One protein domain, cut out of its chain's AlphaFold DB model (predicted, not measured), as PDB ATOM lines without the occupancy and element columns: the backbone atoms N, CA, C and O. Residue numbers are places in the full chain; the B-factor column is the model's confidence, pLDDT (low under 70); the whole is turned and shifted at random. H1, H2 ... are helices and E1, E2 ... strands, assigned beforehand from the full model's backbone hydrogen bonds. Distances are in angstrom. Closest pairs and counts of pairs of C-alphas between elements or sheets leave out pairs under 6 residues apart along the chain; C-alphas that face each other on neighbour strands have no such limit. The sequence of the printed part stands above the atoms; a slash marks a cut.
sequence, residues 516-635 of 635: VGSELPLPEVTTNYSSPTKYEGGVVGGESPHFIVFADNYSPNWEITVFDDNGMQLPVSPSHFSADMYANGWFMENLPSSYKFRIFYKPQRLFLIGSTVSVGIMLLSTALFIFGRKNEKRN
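This is residues 516 to 635 of the 635 residues of an uncharacterized protein of Candidatus Blackburnbacteria bacterium RIFCSPLOWO2_01_FULL_40_20 (UniProt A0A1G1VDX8). A compact head of two small antiparallel sheets, the three strands E3, E6 and E5 over one face of the four strands E1, E2, E7 and E4, has one long helix running out of it like a handle. The sheets are only partly face to face; H1 follows E7 directly, and its residues 606 to 632 stick out with the last three residues. The printed part has 120 residues, with seven named strands and then one named helix along the chain, E1 E2 E3 E4 E5 E6 E7 H1, and its class is mixed, helices and strands. The sheets have the orders E1 - E2 - E7 - E4 and E3 - E6 - E5. The whole is extended, a rod of 88 by 34 by 22 A with a radius of gyration of the C-alphas of 22.5 A, and the helix makes its length.

E1, residues 524 to 531, forms a hairpin with E2, residues 534 to 540; N 526 and O 538 are within hydrogen-bond range at 2.9 A. E3, residues 546 to 550, is apart from E1 and E2. E4, residues 558 to 563, is an edge strand of the first sheet, as is E1. E5, residues 575 to 579, and E6, residues 583 to 588, form a hairpin, with N 577 and O 585 at 2.9 A. E6 is also the antiparallel neighbour of E3, with N 550 and O 584 at 2.8 A. E7, residues 594 to 601, is an inner strand, antiparallel to E2 at 161 degrees and to E4 at 153 degrees; N 539 and O 595 are 2.8 A apart, and N 561 and O 598 also 2.8 A. The first sheet is twisted. Between the sheets, the closest C-alphas of E4 and E6 are those of Trp 558 and Asn 584, 7.6 A apart. H1, residues 602 to 632, is only just on the first sheet, with 5 pairs of C-alphas within 10 A, and only grazes it with residues 602 to 604. In H1, 26 of 27 O i to N i+4 pairs are within hydrogen-bond range.

E1 begins at C-alpha 524 (7.884, -43.013, -35.069) and is 22.0 A long. E2 measures 20.4 A, E4 16.9 A, E6 15.8 A, E3 13.5 A and E5 11.7 A. E7 spans 23.8 A to C-alpha 601 (-12.574, -48.716, -44.977). H1 runs 45.6 A to C-alpha 632 (-53.838, -72.094, -41.075).

The C-alphas of Val 516 and Asn 635, the two farthest apart, are 89.2 A apart. Without residues 606 to 635, which stand free, the body spans 38 by 34 by 22 A. The printed part has no cut and ends at the chain's last residue. The link from E4 to E5, 11 residues, is long. The mean pLDDT of the printed part is 87.6, and residues 516 to 518 and 630 to 635 are under 70.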
ATOM      1  N   VAL A 516      14.725 -26.092 -51.246       68.25
ATOM      2  CA  VAL A 516      15.488 -25.306 -50.249       68.25
ATOM      3  C   VAL A 516      15.128 -25.730 -48.810       68.25
ATOM      4  O   VAL A 516      15.756 -25.288 -47.853       68.25
ATOM      5  N   GLY A 517      14.114 -26.589 -48.642       62.88
ATOM      6  CA  GLY A 517      13.595 -27.011 -47.341       62.88
ATOM      7  C   GLY A 517      14.465 -28.045 -46.624       62.88
ATOM      8  O   GLY A 517      15.047 -28.933 -47.246       62.88
ATOM      9  N   SER A 518      14.525 -27.947 -45.294       62.62
ATOM     10  CA  SER A 518      15.038 -29.009 -44.421       62.62
ATOM     11  C   SER A 518      14.105 -30.223 -44.437       62.62
ATOM     12  O   SER A 518      12.890 -30.049 -44.513       62.62
ATOM     13  N   GLU A 519      14.653 -31.438 -44.318       79.00
ATOM     14  CA  GLU A 519      13.850 -32.653 -44.113       79.00
ATOM     15  C   GLU A 519      12.896 -32.469 -42.919       79.00
ATOM     16  O   GLU A 519      13.289 -31.964 -41.864       79.00
ATOM     17  N   LEU A 520      11.633 -32.862 -43.094       80.12
ATOM     18  CA  LEU A 520      10.647 -32.876 -42.023       80.12
ATOM     19  C   LEU A 520      11.048 -33.923 -40.972       80.12
ATOM     20  O   LEU A 520      11.561 -34.989 -41.336       80.12
ATOM     21  N   PRO A 521      10.784 -33.664 -39.677       80.50
ATOM     22  CA  PRO A 521      10.966 -34.665 -38.635       80.50
ATOM     23  C   PRO A 521      10.195 -35.941 -38.980       80.50
ATOM     24  O   PRO A 521       9.043 -35.878 -39.408       80.50
ATOM     25  N   LEU A 522      10.825 -37.099 -38.786       86.62
ATOM     26  CA  LEU A 522      10.197 -38.404 -38.982       86.62
ATOM     27  C   LEU A 522       9.640 -38.897 -37.651       86.62
ATOM     28  O   LEU A 522      10.421 -39.377 -36.826       86.62
ATOM     29  N   PRO A 523       8.321 -38.802 -37.417       90.19
ATOM     30  CA  PRO A 523       7.759 -39.389 -36.223       90.19
ATOM     31  C   PRO A 523       7.778 -40.915 -36.333       90.19
ATOM     32  O   PRO A 523       7.666 -41.492 -37.423       90.19
ATOM     33  N   GLU A 524       7.918 -41.562 -35.182       90.88
ATOM     34  CA  GLU A 524       7.884 -43.013 -35.069       90.88
ATOM     35  C   GLU A 524       6.435 -43.491 -35.151       90.88
ATOM     36  O   GLU A 524       5.560 -42.964 -34.460       90.88
ATOM     37  N   VAL A 525       6.179 -44.492 -35.995       91.12
ATOM     38  CA  VAL A 525       4.847 -45.067 -36.193       91.12
ATOM     39  C   VAL A 525       4.854 -46.521 -35.761       91.12
ATOM     40  O   VAL A 525       5.656 -47.320 -36.234       91.12
ATOM     41  N   THR A 526       3.903 -46.869 -34.904       91.38
ATOM     42  CA  THR A 526       3.618 -48.252 -34.517       91.38
ATOM     43  C   THR A 526       2.283 -48.678 -35.103       91.38
ATOM     44  O   THR A 526       1.337 -47.889 -35.160       91.38
ATOM     45  N   THR A 527       2.191 -49.928 -35.548       87.31
ATOM     46  CA  THR A 527       1.011 -50.452 -36.239       87.31
ATOM     47  C   THR A 527       0.565 -51.774 -35.653       87.31
ATOM     48  O   THR A 527       1.371 -52.673 -35.455       87.31
ATOM     49  N   ASN A 528      -0.741 -51.911 -35.468       84.44
ATOM     50  CA  ASN A 528      -1.411 -53.145 -35.105       84.44
ATOM     51  C   ASN A 528      -2.458 -53.479 -36.170       84.44
ATOM     52  O   ASN A 528      -3.386 -52.709 -36.450       84.44
ATOM     53  N   TYR A 529      -2.305 -54.657 -36.767       82.25
ATOM     54  CA  TYR A 529      -3.255 -55.187 -37.730       82.25
ATOM     55  C   TYR A 529      -4.451 -55.806 -37.004       82.25
ATOM     56  O   TYR A 529      -4.285 -56.738 -36.219       82.25
ATOM     57  N   SER A 530      -5.656 -55.288 -37.260       79.19
ATOM     58  CA  SER A 530      -6.885 -55.829 -36.659       79.19
ATOM     59  C   SER A 530      -7.767 -56.572 -37.665       79.19
ATOM     60  O   SER A 530      -8.373 -57.583 -37.318       79.19
ATOM     61  N   SER A 531      -7.847 -56.090 -38.909       83.38
ATOM     62  CA  SER A 531      -8.527 -56.756 -40.025       83.38
ATOM     63  C   SER A 531      -8.097 -56.135 -41.365       83.38
ATOM     64  O   SER A 531      -7.552 -55.027 -41.361       83.38
ATOM     65  N   PRO A 532      -8.423 -56.748 -42.522       82.81
ATOM     66  CA  PRO A 532      -8.101 -56.183 -43.841       82.81
ATOM     67  C   PRO A 532      -8.681 -54.781 -44.092       82.81
ATOM     68  O   PRO A 532      -8.252 -54.069 -44.990       82.81
ATOM     69  N   THR A 533      -9.686 -54.378 -43.312       89.12
ATOM     70  CA  THR A 533     -10.414 -53.108 -43.470       89.12
ATOM     71  C   THR A 533     -10.225 -52.166 -42.284       89.12
ATOM     72  O   THR A 533     -10.868 -51.114 -42.237       89.12
ATOM     73  N   LYS A 534      -9.379 -52.530 -41.308       91.81
ATOM     74  CA  LYS A 534      -9.166 -51.758 -40.084       91.81
ATOM     75  C   LYS A 534      -7.736 -51.904 -39.555       91.81
ATOM     76  O   LYS A 534      -7.317 -52.982 -39.122       91.81
ATOM     77  N   TYR A 535      -7.049 -50.772 -39.469       93.38
ATOM     78  CA  TYR A 535      -5.696 -50.651 -38.935       93.38
ATOM     79  C   TYR A 535      -5.692 -49.658 -37.778       93.38
ATOM     80  O   TYR A 535      -6.358 -48.623 -37.846       93.38
ATOM     81  N   GLU A 536      -4.967 -49.971 -36.711       94.12
ATOM     82  CA  GLU A 536      -4.819 -49.097 -35.545       94.12
ATOM     83  C   GLU A 536      -3.336 -48.932 -35.228       94.12
ATOM     84  O   GLU A 536      -2.543 -49.838 -35.473       94.12
ATOM     85  N   GLY A 537      -2.942 -47.780 -34.705       93.88
ATOM     86  CA  GLY A 537      -1.536 -47.497 -34.453       93.88
ATOM     87  C   GLY A 537      -1.316 -46.284 -33.568       93.88
ATOM     88  O   GLY A 537      -2.271 -45.631 -33.138       93.88
ATOM     89  N   GLY A 538      -0.049 -46.004 -33.287       94.25
ATOM     90  CA  GLY A 538       0.397 -44.849 -32.516       94.25
ATOM     91  C   GLY A 538       1.493 -44.085 -33.244       94.25
ATOM     92  O   GLY A 538       2.254 -44.680 -34.006       94.25
ATOM     93  N   VAL A 539       1.560 -42.781 -32.999       94.38
ATOM     94  CA  VAL A 539       2.602 -41.882 -33.502       94.38
ATOM     95  C   VAL A 539       3.291 -41.216 -32.318       94.38
ATOM     96  O   VAL A 539       2.612 -40.763 -31.397       94.38
ATOM     97  N   VAL A 540       4.624 -41.152 -32.347       93.94
ATOM     98  CA  VAL A 540       5.462 -40.464 -31.350       93.94
ATOM     99  C   VAL A 540       6.377 -39.462 -32.057       93.94
ATOM    100  O   VAL A 540       7.002 -39.789 -33.062       93.94
ATOM    101  N   GLY A 541       6.456 -38.234 -31.536       90.25
ATOM    102  CA  GLY A 541       7.182 -37.119 -32.161       90.25
ATOM    103  C   GLY A 541       6.380 -36.383 -33.243       90.25
ATOM    104  O   GLY A 541       6.963 -35.746 -34.113       90.25
ATOM    105  N   GLY A 542       5.047 -36.483 -33.220       85.19
ATOM    106  CA  GLY A 542       4.142 -35.972 -34.263       85.19
ATOM    107  C   GLY A 542       3.740 -34.497 -34.142       85.19
ATOM    108  O   GLY A 542       2.747 -34.095 -34.740       85.19
ATOM    109  N   GLU A 543       4.469 -33.700 -33.358       85.50
ATOM    110  CA  GLU A 543       4.141 -32.292 -33.069       85.50
ATOM    111  C   GLU A 543       4.374 -31.344 -34.258       85.50
ATOM    112  O   GLU A 543       3.744 -30.292 -34.358       85.50
ATOM    113  N   SER A 544       5.251 -31.727 -35.189       86.75
ATOM    114  CA  SER A 544       5.468 -31.008 -36.452       86.75
ATOM    115  C   SER A 544       4.584 -31.566 -37.575       86.75
ATOM    116  O   SER A 544       4.219 -32.744 -37.524       86.75
ATOM    117  N   PRO A 545       4.262 -30.769 -38.617       88.88
ATOM    118  CA  PRO A 545       3.553 -31.267 -39.788       88.88
ATOM    119  C   PRO A 545       4.272 -32.458 -40.423       88.88
ATOM    120  O   PRO A 545       5.482 -32.409 -40.650       88.88
ATOM    121  N   HIS A 546       3.534 -33.527 -40.705       91.06
ATOM    122  CA  HIS A 546       4.099 -34.761 -41.245       91.06
ATOM    123  C   HIS A 546       3.067 -35.544 -42.062       91.06
ATOM    124  O   HIS A 546       1.880 -35.216 -42.102       91.06
ATOM    125  N   PHE A 547       3.528 -36.601 -42.728       92.44
ATOM    126  CA  PHE A 547       2.699 -37.441 -43.587       92.44
ATOM    127  C   PHE A 547       2.583 -38.851 -43.027       92.44
ATOM    128  O   PHE A 547       3.586 -39.433 -42.619       92.44
ATOM    129  N   ILE A 548       1.378 -39.417 -43.075       94.62
ATOM    130  CA  ILE A 548       1.141 -40.848 -42.870       94.62
ATOM    131  C   ILE A 548       0.770 -41.459 -44.216       94.62
ATOM    132  O   ILE A 548      -0.188 -41.025 -44.853       94.62
ATOM    133  N   VAL A 549       1.509 -42.482 -44.637       95.38
ATOM    134  CA  VAL A 549       1.286 -43.221 -45.881       95.38
ATOM    135  C   VAL A 549       0.870 -44.642 -45.544       95.38
ATOM    136  O   VAL A 549       1.597 -45.357 -44.861       95.38
ATOM    137  N   PHE A 550      -0.284 -45.061 -46.048       95.31
ATOM    138  CA  PHE A 550      -0.802 -46.419 -45.982       95.31
ATOM    139  C   PHE A 550      -0.696 -47.062 -47.363       95.31
ATOM    140  O   PHE A 550      -1.402 -46.671 -48.295       95.31
ATOM    141  N   ALA A 551       0.193 -48.050 -47.483       93.44
ATOM    142  CA  ALA A 551       0.640 -48.679 -48.728       93.44
ATOM    143  C   ALA A 551      -0.410 -49.603 -49.387       93.44
ATOM    144  O   ALA A 551      -0.070 -50.644 -49.949       93.44
ATOM    145  N   ASP A 552      -1.686 -49.240 -49.326       91.62
ATOM    146  CA  ASP A 552      -2.825 -49.906 -49.960       91.62
ATOM    147  C   ASP A 552      -3.399 -49.045 -51.086       91.62
ATOM    148  O   ASP A 552      -3.216 -47.828 -51.072       91.62
ATOM    149  N   ASN A 553      -4.119 -49.661 -52.021       91.12
ATOM    150  CA  ASN A 553      -4.693 -48.976 -53.173       91.12
ATOM    151  C   ASN A 553      -5.552 -47.780 -52.742       91.12
ATOM    152  O   ASN A 553      -6.430 -47.883 -51.873       91.12
ATOM    153  N   TYR A 554      -5.286 -46.633 -53.362       92.62
ATOM    154  CA  TYR A 554      -5.923 -45.369 -53.057       92.62
ATOM    155  C   TYR A 554      -7.424 -45.489 -53.283       92.62
ATOM    156  O   TYR A 554      -7.890 -45.916 -54.341       92.62
ATOM    157  N   SER A 555      -8.190 -45.096 -52.273       92.81
ATOM    158  CA  SER A 555      -9.638 -45.011 -52.374       92.81
ATOM    159  C   SER A 555     -10.124 -43.887 -51.478       92.81
ATOM    160  O   SER A 555      -9.809 -43.911 -50.288       92.81
ATOM    161  N   PRO A 556     -10.964 -42.961 -51.976       92.50
ATOM    162  CA  PRO A 556     -11.514 -41.864 -51.172       92.50
ATOM    163  C   PRO A 556     -12.402 -42.349 -50.012       92.50
ATOM    164  O   PRO A 556     -12.887 -41.553 -49.215       92.50
ATOM    165  N   ASN A 557     -12.659 -43.658 -49.926       94.75
ATOM    166  CA  ASN A 557     -13.436 -44.272 -48.859       94.75
ATOM    167  C   ASN A 557     -12.579 -44.804 -47.692       94.75
ATOM    168  O   ASN A 557     -13.141 -45.371 -46.748       94.75
ATOM    169  N   TRP A 558     -11.251 -44.668 -47.752       95.56
ATOM    170  CA  TRP A 558     -10.382 -44.848 -46.592       95.56
ATOM    171  C   TRP A 558     -10.402 -43.588 -45.728       95.56
ATOM    172  O   TRP A 558     -10.144 -42.490 -46.210       95.56
ATOM    173  N   GLU A 559     -10.687 -43.747 -44.439       95.44
ATOM    174  CA  GLU A 559     -10.744 -42.640 -43.482       95.44
ATOM    175  C   GLU A 559      -9.728 -42.867 -42.359       95.44
ATOM    176  O   GLU A 559      -9.600 -43.987 -41.857       95.44
ATOM    177  N   ILE A 560      -9.039 -41.800 -41.940       95.94
ATOM    178  CA  ILE A 560      -8.208 -41.789 -40.734       95.94
ATOM    179  C   ILE A 560      -8.927 -41.025 -39.621       95.94
ATOM    180  O   ILE A 560      -9.480 -39.947 -39.829       95.94
ATOM    181  N   THR A 561      -8.917 -41.590 -38.420       95.94
ATOM    182  CA  THR A 561      -9.404 -40.941 -37.197       95.94
ATOM    183  C   THR A 561      -8.284 -40.907 -36.175       95.94
ATOM    184  O   THR A 561      -7.533 -41.874 -36.062       95.94
ATOM    185  N   VAL A 562      -8.163 -39.795 -35.453       96.75
ATOM    186  CA  VAL A 562      -7.068 -39.547 -34.510       96.75
ATOM    187  C   VAL A 562      -7.623 -39.436 -33.096       96.75
ATOM    188  O   VAL A 562      -8.694 -38.865 -32.888       96.75
ATOM    189  N   PHE A 563      -6.898 -39.988 -32.132       96.00
ATOM    190  CA  PHE A 563      -7.253 -40.033 -30.722       96.00
ATOM    191  C   PHE A 563      -6.073 -39.558 -29.881       96.00
ATOM    192  O   PHE A 563      -4.923 -39.837 -30.217       96.00
ATOM    193  N   ASP A 564      -6.354 -38.882 -28.775       93.81
ATOM    194  CA  ASP A 564      -5.340 -38.601 -27.763       93.81
ATOM    195  C   ASP A 564      -4.916 -39.884 -27.015       93.81
ATOM    196  O   ASP A 564      -5.455 -40.981 -27.224       93.81
ATOM    197  N   ASP A 565      -3.953 -39.753 -26.104       90.00
ATOM    198  CA  ASP A 565      -3.470 -40.883 -25.303       90.00
ATOM    199  C   ASP A 565      -4.559 -41.488 -24.395       90.00
ATOM    200  O   ASP A 565      -4.528 -42.697 -24.120       90.00
ATOM    201  N   ASN A 566      -5.571 -40.691 -24.021       90.50
ATOM    202  CA  ASN A 566      -6.735 -41.097 -23.227       90.50
ATOM    203  C   ASN A 566      -7.832 -41.789 -24.062       90.50
ATOM    204  O   ASN A 566      -8.822 -42.264 -23.503       90.50
ATOM    205  N   GLY A 567      -7.675 -41.867 -25.387       90.81
ATOM    206  CA  GLY A 567      -8.644 -42.465 -26.305       90.81
ATOM    207  C   GLY A 567      -9.799 -41.543 -26.706       90.81
ATOM    208  O   GLY A 567     -10.766 -42.014 -27.310       90.81
ATOM    209  N   MET A 568      -9.724 -40.246 -26.400       94.06
ATOM    210  CA  MET A 568     -10.677 -39.245 -26.867       94.06
ATOM    211  C   MET A 568     -10.372 -38.877 -28.317       94.06
ATOM    212  O   MET A 568      -9.235 -38.571 -28.665       94.06
ATOM    213  N   GLN A 569     -11.391 -38.901 -29.177       95.69
ATOM    214  CA  GLN A 569     -11.229 -38.514 -30.575       95.69
ATOM    215  C   GLN A 569     -10.901 -37.020 -30.677       95.69
ATOM    216  O   GLN A 569     -11.650 -36.178 -30.178       95.69
ATOM    217  N   LEU A 570      -9.807 -36.701 -31.363       93.94
ATOM    218  CA  LEU A 570      -9.423 -35.325 -31.646       93.94
ATOM    219  C   LEU A 570     -10.284 -34.768 -32.793       93.94
ATOM    220  O   LEU A 570     -10.520 -35.478 -33.778       93.94
ATOM    221  N   PRO A 571     -10.749 -33.508 -32.713       92.19
ATOM    222  CA  PRO A 571     -11.582 -32.877 -33.735       92.19
ATOM    223  C   PRO A 571     -10.738 -32.383 -34.925       92.19
ATOM    224  O   PRO A 571     -10.777 -31.211 -35.287       92.19
ATOM    225  N   VAL A 572      -9.954 -33.280 -35.520       90.69
ATOM    226  CA  VAL A 572      -9.107 -33.012 -36.688       90.69
ATOM    227  C   VAL A 572      -9.662 -33.715 -37.920       90.69
ATOM    228  O   VAL A 572     -10.290 -34.769 -37.828       90.69
ATOM    229  N   SER A 573      -9.433 -33.134 -39.093       89.81
ATOM    230  CA  SER A 573      -9.798 -33.731 -40.382       89.81
ATOM    231  C   SER A 573      -8.588 -33.687 -41.310       89.81
ATOM    232  O   SER A 573      -8.458 -32.739 -42.081       89.81
ATOM    233  N   PRO A 574      -7.672 -34.669 -41.197       92.81
ATOM    234  CA  PRO A 574      -6.471 -34.718 -42.021       92.81
ATOM    235  C   PRO A 574      -6.803 -34.740 -43.511       92.81
ATOM    236  O   PRO A 574      -7.736 -35.423 -43.943       92.81
ATOM    237  N   SER A 575      -6.010 -34.025 -44.304       92.88
ATOM    238  CA  SER A 575      -6.187 -33.978 -45.757       92.88
ATOM    239  C   SER A 575      -5.751 -35.299 -46.388       92.88
ATOM    240  O   SER A 575      -4.606 -35.705 -46.207       92.88
ATOM    241  N   HIS A 576      -6.650 -35.965 -47.120       94.75
ATOM    242  CA  HIS A 576      -6.411 -37.267 -47.762       94.75
ATOM    243  C   HIS A 576      -6.073 -37.109 -49.245       94.75
ATOM    244  O   HIS A 576      -6.796 -36.434 -49.974       94.75
ATOM    245  N   PHE A 577      -4.996 -37.747 -49.697       93.12
ATOM    246  CA  PHE A 577      -4.475 -37.629 -51.061       93.12
ATOM    247  C   PHE A 577      -3.845 -38.945 -51.540       93.12
ATOM    248  O   PHE A 577      -3.684 -39.897 -50.768       93.12
ATOM    249  N   SER A 578      -3.498 -39.011 -52.828       92.00
ATOM    250  CA  SER A 578      -2.794 -40.164 -53.398       92.00
ATOM    251  C   SER A 578      -1.282 -40.031 -53.199       92.00
ATOM    252  O   SER A 578      -0.630 -39.169 -53.790       92.00
ATOM    253  N   ALA A 579      -0.732 -40.892 -52.348       92.06
ATOM    254  CA  ALA A 579       0.690 -40.992 -52.045       92.06
ATOM    255  C   ALA A 579       1.366 -41.996 -52.988       92.06
ATOM    256  O   ALA A 579       0.804 -43.059 -53.238       92.06
ATOM    257  N   ASP A 580       2.549 -41.687 -53.527       91.06
ATOM    258  CA  ASP A 580       3.274 -42.556 -54.472       91.06
ATOM    259  C   ASP A 580       2.366 -43.087 -55.600       91.06
ATOM    260  O   ASP A 580       2.456 -44.238 -56.022       91.06
ATOM    261  N   MET A 581       1.425 -42.241 -56.039       86.06
ATOM    262  CA  MET A 581       0.386 -42.483 -57.053       86.06
ATOM    263  C   MET A 581      -0.617 -43.613 -56.808       86.06
ATOM    264  O   MET A 581      -1.606 -43.714 -57.540       86.06
ATOM    265  N   TYR A 582      -0.379 -44.494 -55.846       90.31
ATOM    266  CA  TYR A 582      -1.241 -45.645 -55.606       90.31
ATOM    267  C   TYR A 582      -1.637 -45.782 -54.140       90.31
ATOM    268  O   TYR A 582      -2.678 -46.366 -53.877       90.31
ATOM    269  N   ALA A 583      -0.839 -45.278 -53.201       93.62
ATOM    270  CA  ALA A 583      -1.060 -45.420 -51.773       93.62
ATOM    271  C   ALA A 583      -2.028 -44.353 -51.235       93.62
ATOM    272  O   ALA A 583      -2.267 -43.308 -51.847       93.62
ATOM    273  N   ASN A 584      -2.578 -44.600 -50.048       95.88
ATOM    274  CA  ASN A 584      -3.373 -43.613 -49.319       95.88
ATOM    275  C   ASN A 584      -2.445 -42.749 -48.458       95.88
ATOM    276  O   ASN A 584      -1.685 -43.289 -47.657       95.88
ATOM    277  N   GLY A 585      -2.501 -41.426 -48.606       95.62
ATOM    278  CA  GLY A 585      -1.705 -40.482 -47.822       95.62
ATOM    279  C   GLY A 585      -2.574 -39.522 -47.018       95.62
ATOM    280  O   GLY A 585      -3.598 -39.060 -47.518       95.62
ATOM    281  N   TRP A 586      -2.155 -39.189 -45.797       94.69
ATOM    282  CA  TRP A 586      -2.759 -38.124 -44.996       94.69
ATOM    283  C   TRP A 586      -1.717 -37.108 -44.553       94.69
ATOM    284  O   TRP A 586      -0.658 -37.482 -44.046       94.69
ATOM    285  N   PHE A 587      -2.036 -35.828 -44.736       93.06
ATOM    286  CA  PHE A 587      -1.261 -34.723 -44.187       93.06
ATOM    287  C   PHE A 587      -1.770 -34.402 -42.782       93.06
ATOM    288  O   PHE A 587      -2.954 -34.104 -42.591       93.06
ATOM    289  N   MET A 588      -0.870 -34.519 -41.810       92.19
ATOM    290  CA  MET A 588      -1.140 -34.409 -40.384       92.19
ATOM    291  C   MET A 588      -0.531 -33.107 -39.863       92.19
ATOM    292  O   MET A 588       0.678 -32.910 -39.951       92.19
ATOM    293  N   GLU A 589      -1.359 -32.231 -39.301       90.31
ATOM    294  CA  GLU A 589      -0.940 -30.947 -38.736       90.31
ATOM    295  C   GLU A 589      -1.717 -30.632 -37.453       90.31
ATOM    296  O   GLU A 589      -2.828 -31.128 -37.254       90.31
ATOM    297  N   ASN A 590      -1.142 -29.785 -36.594       89.06
ATOM    298  CA  ASN A 590      -1.763 -29.323 -35.346       89.06
ATOM    299  C   ASN A 590      -2.150 -30.467 -34.382       89.06
ATOM    300  O   ASN A 590      -3.219 -30.445 -33.767       89.06
ATOM    301  N   LEU A 591      -1.279 -31.473 -34.255       91.62
ATOM    302  CA  LEU A 591      -1.463 -32.641 -33.388       91.62
ATOM    303  C   LEU A 591      -0.528 -32.608 -32.169       91.62
ATOM    304  O   LEU A 591       0.517 -31.960 -32.212       91.62
ATOM    305  N   PRO A 592      -0.887 -33.299 -31.071       92.56
ATOM    306  CA  PRO A 592       0.020 -33.485 -29.943       92.56
ATOM    307  C   PRO A 592       1.249 -34.321 -30.336       92.56
ATOM    308  O   PRO A 592       1.238 -35.048 -31.329       92.56
ATOM    309  N   SER A 593       2.297 -34.266 -29.507       92.00
ATOM    310  CA  SER A 593       3.541 -35.023 -29.710       92.00
ATOM    311  C   SER A 593       3.325 -36.536 -29.804       92.00
ATOM    312  O   SER A 593       4.064 -37.216 -30.514       92.00
ATOM    313  N   SER A 594       2.328 -37.065 -29.092       94.19
ATOM    314  CA  SER A 594       1.895 -38.460 -29.140       94.19
ATOM    315  C   SER A 594       0.394 -38.550 -29.382       94.19
ATOM    316  O   SER A 594      -0.391 -37.808 -28.788       94.19
ATOM    317  N   TYR A 595      -0.011 -39.462 -30.262       95.38
ATOM    318  CA  TYR A 595      -1.420 -39.754 -30.509       95.38
ATOM    319  C   TYR A 595      -1.613 -41.165 -31.058       95.38
ATOM    320  O   TYR A 595      -0.686 -41.807 -31.555       95.38
ATOM    321  N   LYS A 596      -2.857 -41.640 -31.017       96.06
ATOM    322  CA  LYS A 596      -3.281 -42.893 -31.648       96.06
ATOM    323  C   LYS A 596      -4.093 -42.601 -32.892       96.06
ATOM    324  O   LYS A 596      -4.799 -41.598 -32.962       96.06
ATOM    325  N   PHE A 597      -4.046 -43.489 -33.870       95.94
ATOM    326  CA  PHE A 597      -4.870 -43.375 -35.065       95.94
ATOM    327  C   PHE A 597      -5.572 -44.688 -35.393       95.94
ATOM    328  O   PHE A 597      -5.146 -45.777 -35.000       95.94
ATOM    329  N   ARG A 598      -6.661 -44.571 -36.148       95.88
ATOM    330  CA  ARG A 598      -7.386 -45.688 -36.748       95.88
ATOM    331  C   ARG A 598      -7.694 -45.366 -38.200       95.88
ATOM    332  O   ARG A 598      -8.375 -44.377 -38.467       95.88
ATOM    333  N   ILE A 599      -7.249 -46.237 -39.098       95.81
ATOM    334  CA  ILE A 599      -7.568 -46.213 -40.527       95.81
ATOM    335  C   ILE A 599      -8.649 -47.264 -40.786       95.81
ATOM    336  O   ILE A 599      -8.509 -48.416 -40.364       95.81
ATOM    337  N   PHE A 600      -9.741 -46.879 -41.444       94.44
ATOM    338  CA  PHE A 600     -10.888 -47.760 -41.665       94.44
ATOM    339  C   PHE A 600     -11.499 -47.599 -43.061       94.44
ATOM    340  O   PHE A 600     -11.621 -46.483 -43.567       94.44
ATOM    341  N   TYR A 601     -11.930 -48.714 -43.664       94.19
ATOM    342  CA  TYR A 601     -12.574 -48.716 -44.977       94.19
ATOM    343  C   TYR A 601     -14.093 -48.550 -44.861       94.19
ATOM    344  O   TYR A 601     -14.825 -49.485 -44.524       94.19
ATOM    345  N   LYS A 602     -14.600 -47.356 -45.179       91.44
ATOM    346  CA  LYS A 602     -16.017 -46.977 -45.029       91.44
ATOM    347  C   LYS A 602     -17.035 -47.966 -45.626       91.44
ATOM    348  O   LYS A 602     -18.045 -48.221 -44.961       91.44
ATOM    349  N   PRO A 603     -16.827 -48.572 -46.814       91.62
ATOM    350  CA  PRO A 603     -17.789 -49.496 -47.408       91.62
ATOM    351  C   PRO A 603     -18.010 -50.746 -46.554       91.62
ATOM    352  O   PRO A 603     -19.113 -51.290 -46.560       91.62
ATOM    353  N   GLN A 604     -17.029 -51.146 -45.736       88.62
ATOM    354  CA  GLN A 604     -17.193 -52.253 -44.793       88.62
ATOM    355  C   GLN A 604     -18.311 -51.974 -43.780       88.62
ATOM    356  O   GLN A 604     -19.078 -52.869 -43.430       88.62
ATOM    357  N   ARG A 605     -18.466 -50.720 -43.337       84.06
ATOM    358  CA  ARG A 605     -19.566 -50.327 -42.444       84.06
ATOM    359  C   ARG A 605     -20.921 -50.452 -43.139       84.06
ATOM    360  O   ARG A 605     -21.873 -50.918 -42.519       84.06
ATOM    361  N   LEU A 606     -21.005 -50.066 -44.412       85.50
ATOM    362  CA  LEU A 606     -22.231 -50.198 -45.207       85.50
ATOM    363  C   LEU A 606     -22.598 -51.667 -45.426       85.50
ATOM    364  O   LEU A 606     -23.764 -52.025 -45.278       85.50
ATOM    365  N   PHE A 607     -21.605 -52.518 -45.702       86.81
ATOM    366  CA  PHE A 607     -21.795 -53.962 -45.800       86.81
ATOM    367  C   PHE A 607     -22.356 -54.536 -44.496       86.81
ATOM    368  O   PHE A 607     -23.396 -55.188 -44.525       86.81
ATOM    369  N   LEU A 608     -21.742 -54.222 -43.350       84.19
ATOM    370  CA  LEU A 608     -22.209 -54.700 -42.046       84.19
ATOM    371  C   LEU A 608     -23.649 -54.259 -41.751       84.19
ATOM    372  O   LEU A 608     -24.464 -55.089 -41.355       84.19
ATOM    373  N   ILE A 609     -23.991 -52.991 -42.008       87.31
ATOM    374  CA  ILE A 609     -25.365 -52.484 -41.862       87.31
ATOM    375  C   ILE A 609     -26.323 -53.259 -42.778       87.31
ATOM    376  O   ILE A 609     -27.368 -53.728 -42.322       87.31
ATOM    377  N   GLY A 610     -25.960 -53.436 -44.050       85.50
ATOM    378  CA  GLY A 610     -26.758 -54.181 -45.025       85.50
ATOM    379  C   GLY A 610     -26.976 -55.641 -44.621       85.50
ATOM    380  O   GLY A 610     -28.099 -56.142 -44.702       85.50
ATOM    381  N   SER A 611     -25.939 -56.314 -44.117       86.19
ATOM    382  CA  SER A 611     -26.029 -57.676 -43.585       86.19
ATOM    383  C   SER A 611     -26.948 -57.746 -42.368       86.19
ATOM    384  O   SER A 611     -27.813 -58.618 -42.319       86.19
ATOM    385  N   THR A 612     -26.830 -56.815 -41.413       90.88
ATOM    386  CA  THR A 612     -27.708 -56.767 -40.234       90.88
ATOM    387  C   THR A 612     -29.173 -56.578 -40.628       90.88
ATOM    388  O   THR A 612     -30.036 -57.308 -40.138       90.88
ATOM    389  N   VAL A 613     -29.463 -55.653 -41.550       88.62
ATOM    390  CA  VAL A 613     -30.826 -55.429 -42.058       88.62
ATOM    391  C   VAL A 613     -31.356 -56.678 -42.769       88.62
ATOM    392  O   VAL A 613     -32.479 -57.103 -42.504       88.62
ATOM    393  N   SER A 614     -30.539 -57.314 -43.614       75.44
ATOM    394  CA  SER A 614     -30.925 -58.519 -44.363       75.44
ATOM    395  C   SER A 614     -31.242 -59.697 -43.440       75.44
ATOM    396  O   SER A 614     -32.271 -60.354 -43.605       75.44
ATOM    397  N   VAL A 615     -30.408 -59.932 -42.421       87.62
ATOM    398  CA  VAL A 615     -30.653 -60.959 -41.396       87.62
ATOM    399  C   VAL A 615     -31.920 -60.637 -40.602       87.62
ATOM    400  O   VAL A 615     -32.742 -61.527 -40.385       87.62
ATOM    401  N   GLY A 616     -32.133 -59.371 -40.228       89.81
ATOM    402  CA  GLY A 616     -33.350 -58.932 -39.545       89.81
ATOM    403  C   GLY A 616     -34.621 -59.212 -40.354       89.81
ATOM    404  O   GLY A 616     -35.579 -59.779 -39.826       89.81
ATOM    405  N   ILE A 617     -34.615 -58.894 -41.653       85.06
ATOM    406  CA  ILE A 617     -35.738 -59.162 -42.567       85.06
ATOM    407  C   ILE A 617     -35.959 -60.668 -42.742       85.06
ATOM    408  O   ILE A 617     -37.105 -61.123 -42.727       85.06
ATOM    409  N   MET A 618     -34.889 -61.457 -42.875       83.56
ATOM    410  CA  MET A 618     -34.978 -62.916 -42.987       83.56
ATOM    411  C   MET A 618     -35.615 -63.538 -41.737       83.56
ATOM    412  O   MET A 618     -36.519 -64.369 -41.858       83.56
ATOM    413  N   LEU A 619     -35.194 -63.115 -40.540       88.50
ATOM    414  CA  LEU A 619     -35.761 -63.579 -39.272       88.50
ATOM    415  C   LEU A 619     -37.236 -63.191 -39.136       88.50
ATOM    416  O   LEU A 619     -38.056 -64.040 -38.786       88.50
ATOM    417  N   LEU A 620     -37.595 -61.950 -39.480       87.88
ATOM    418  CA  LEU A 620     -38.985 -61.488 -39.469       87.88
ATOM    419  C   LEU A 620     -39.855 -62.286 -40.450       87.88
ATOM    420  O   LEU A 620     -40.936 -62.745 -40.089       87.88
ATOM    421  N   SER A 621     -39.366 -62.506 -41.671       77.44
ATOM    422  CA  SER A 621     -40.076 -63.266 -42.710       77.44
ATOM    423  C   SER A 621     -40.276 -64.724 -42.298       77.44
ATOM    424  O   SER A 621     -41.357 -65.284 -42.475       77.44
ATOM    425  N   THR A 622     -39.257 -65.329 -41.682       83.44
ATOM    426  CA  THR A 622     -39.320 -66.698 -41.152       83.44
ATOM    427  C   THR A 622     -40.324 -66.796 -40.006       83.44
ATOM    428  O   THR A 622     -41.141 -67.716 -39.980       83.44
ATOM    429  N   ALA A 623     -40.320 -65.827 -39.087       88.50
ATOM    430  CA  ALA A 623     -41.295 -65.758 -38.005       88.50
ATOM    431  C   ALA A 623     -42.723 -65.636 -38.559       88.50
ATOM    432  O   ALA A 623     -43.581 -66.442 -38.202       88.50
ATOM    433  N   LEU A 624     -42.968 -64.704 -39.485       84.69
ATOM    434  CA  LEU A 624     -44.273 -64.528 -40.131       84.69
ATOM    435  C   LEU A 624     -44.735 -65.796 -40.861       84.69
ATOM    436  O   LEU A 624     -45.901 -66.163 -40.748       84.69
ATOM    437  N   PHE A 625     -43.837 -66.511 -41.539       85.19
ATOM    438  CA  PHE A 625     -44.152 -67.785 -42.192       85.19
ATOM    439  C   PHE A 625     -44.544 -68.884 -41.188       85.19
ATOM    440  O   PHE A 625     -45.540 -69.587 -41.382       85.19
ATOM    441  N   ILE A 626     -43.795 -69.021 -40.087       86.00
ATOM    442  CA  ILE A 626     -44.071 -70.012 -39.035       86.00
ATOM    443  C   ILE A 626     -45.391 -69.697 -38.320       86.00
ATOM    444  O   ILE A 626     -46.218 -70.594 -38.126       86.00
ATOM    445  N   PHE A 627     -45.615 -68.436 -37.941       84.81
ATOM    446  CA  PHE A 627     -46.845 -68.012 -37.270       84.81
ATOM    447  C   PHE A 627     -48.056 -68.045 -38.211       84.81
ATOM    448  O   PHE A 627     -49.129 -68.478 -37.790       84.81
ATOM    449  N   GLY A 628     -47.876 -67.700 -39.489       79.25
ATOM    450  CA  GLY A 628     -48.904 -67.820 -40.526       79.25
ATOM    451  C   GLY A 628     -49.404 -69.259 -40.682       79.25
ATOM    452  O   GLY A 628     -50.605 -69.509 -40.593       79.25
ATOM    453  N   ARG A 629     -48.490 -70.238 -40.765       72.56
ATOM    454  CA  ARG A 629     -48.848 -71.670 -40.829       72.56
ATOM    455  C   ARG A 629     -49.544 -72.200 -39.578       72.56
ATOM    456  O   ARG A 629     -50.318 -73.153 -39.653       72.56
ATOM    457  N   LYS A 630     -49.256 -71.627 -38.409       69.50
ATOM    458  CA  LYS A 630     -49.894 -72.043 -37.152       69.50
ATOM    459  C   LYS A 630     -51.360 -71.599 -37.086       69.50
ATOM    460  O   LYS A 630     -52.162 -72.295 -36.467       69.50
ATOM    461  N   ASN A 631     -51.703 -70.496 -37.752       63.41
ATOM    462  CA  ASN A 631     -53.082 -70.030 -37.889       63.41
ATOM    463  C   ASN A 631     -53.853 -70.800 -38.974       63.41
ATOM    464  O   ASN A 631     -55.021 -71.100 -38.759       63.41
ATOM    465  N   GLU A 632     -53.207 -71.220 -40.066       55.53
ATOM    466  CA  GLU A 632     -53.838 -72.094 -41.075       55.53
ATOM    467  C   GLU A 632     -54.206 -73.488 -40.548       55.53
ATOM    468  O   GLU A 632     -55.140 -74.086 -41.054       55.53
ATOM    469  N   LYS A 633     -53.514 -74.017 -39.530       51.62
ATOM    470  CA  LYS A 633     -53.894 -75.293 -38.885       51.62
ATOM    471  C   LYS A 633     -54.997 -75.161 -37.824       51.62
ATOM    472  O   LYS A 633     -55.370 -76.167 -37.223       51.62
ATOM    473  N   ARG A 634     -55.438 -73.940 -37.508       51.38
ATOM    474  CA  ARG A 634     -56.494 -73.663 -36.517       51.38
ATOM    475  C   ARG A 634     -57.843 -73.300 -37.145       51.38
ATOM    476  O   ARG A 634     -58.829 -73.304 -36.414       51.38
ATOM    477  N   ASN A 635     -57.864 -73.022 -38.446       42.88
ATOM    478  CA  ASN A 635     -59.062 -73.009 -39.284       42.88
ATOM    479  C   ASN A 635     -59.153 -74.338 -40.036       42.88
ATOM    480  O   ASN A 635     -60.290 -74.717 -40.386       42.88
TER     481      ASN A 635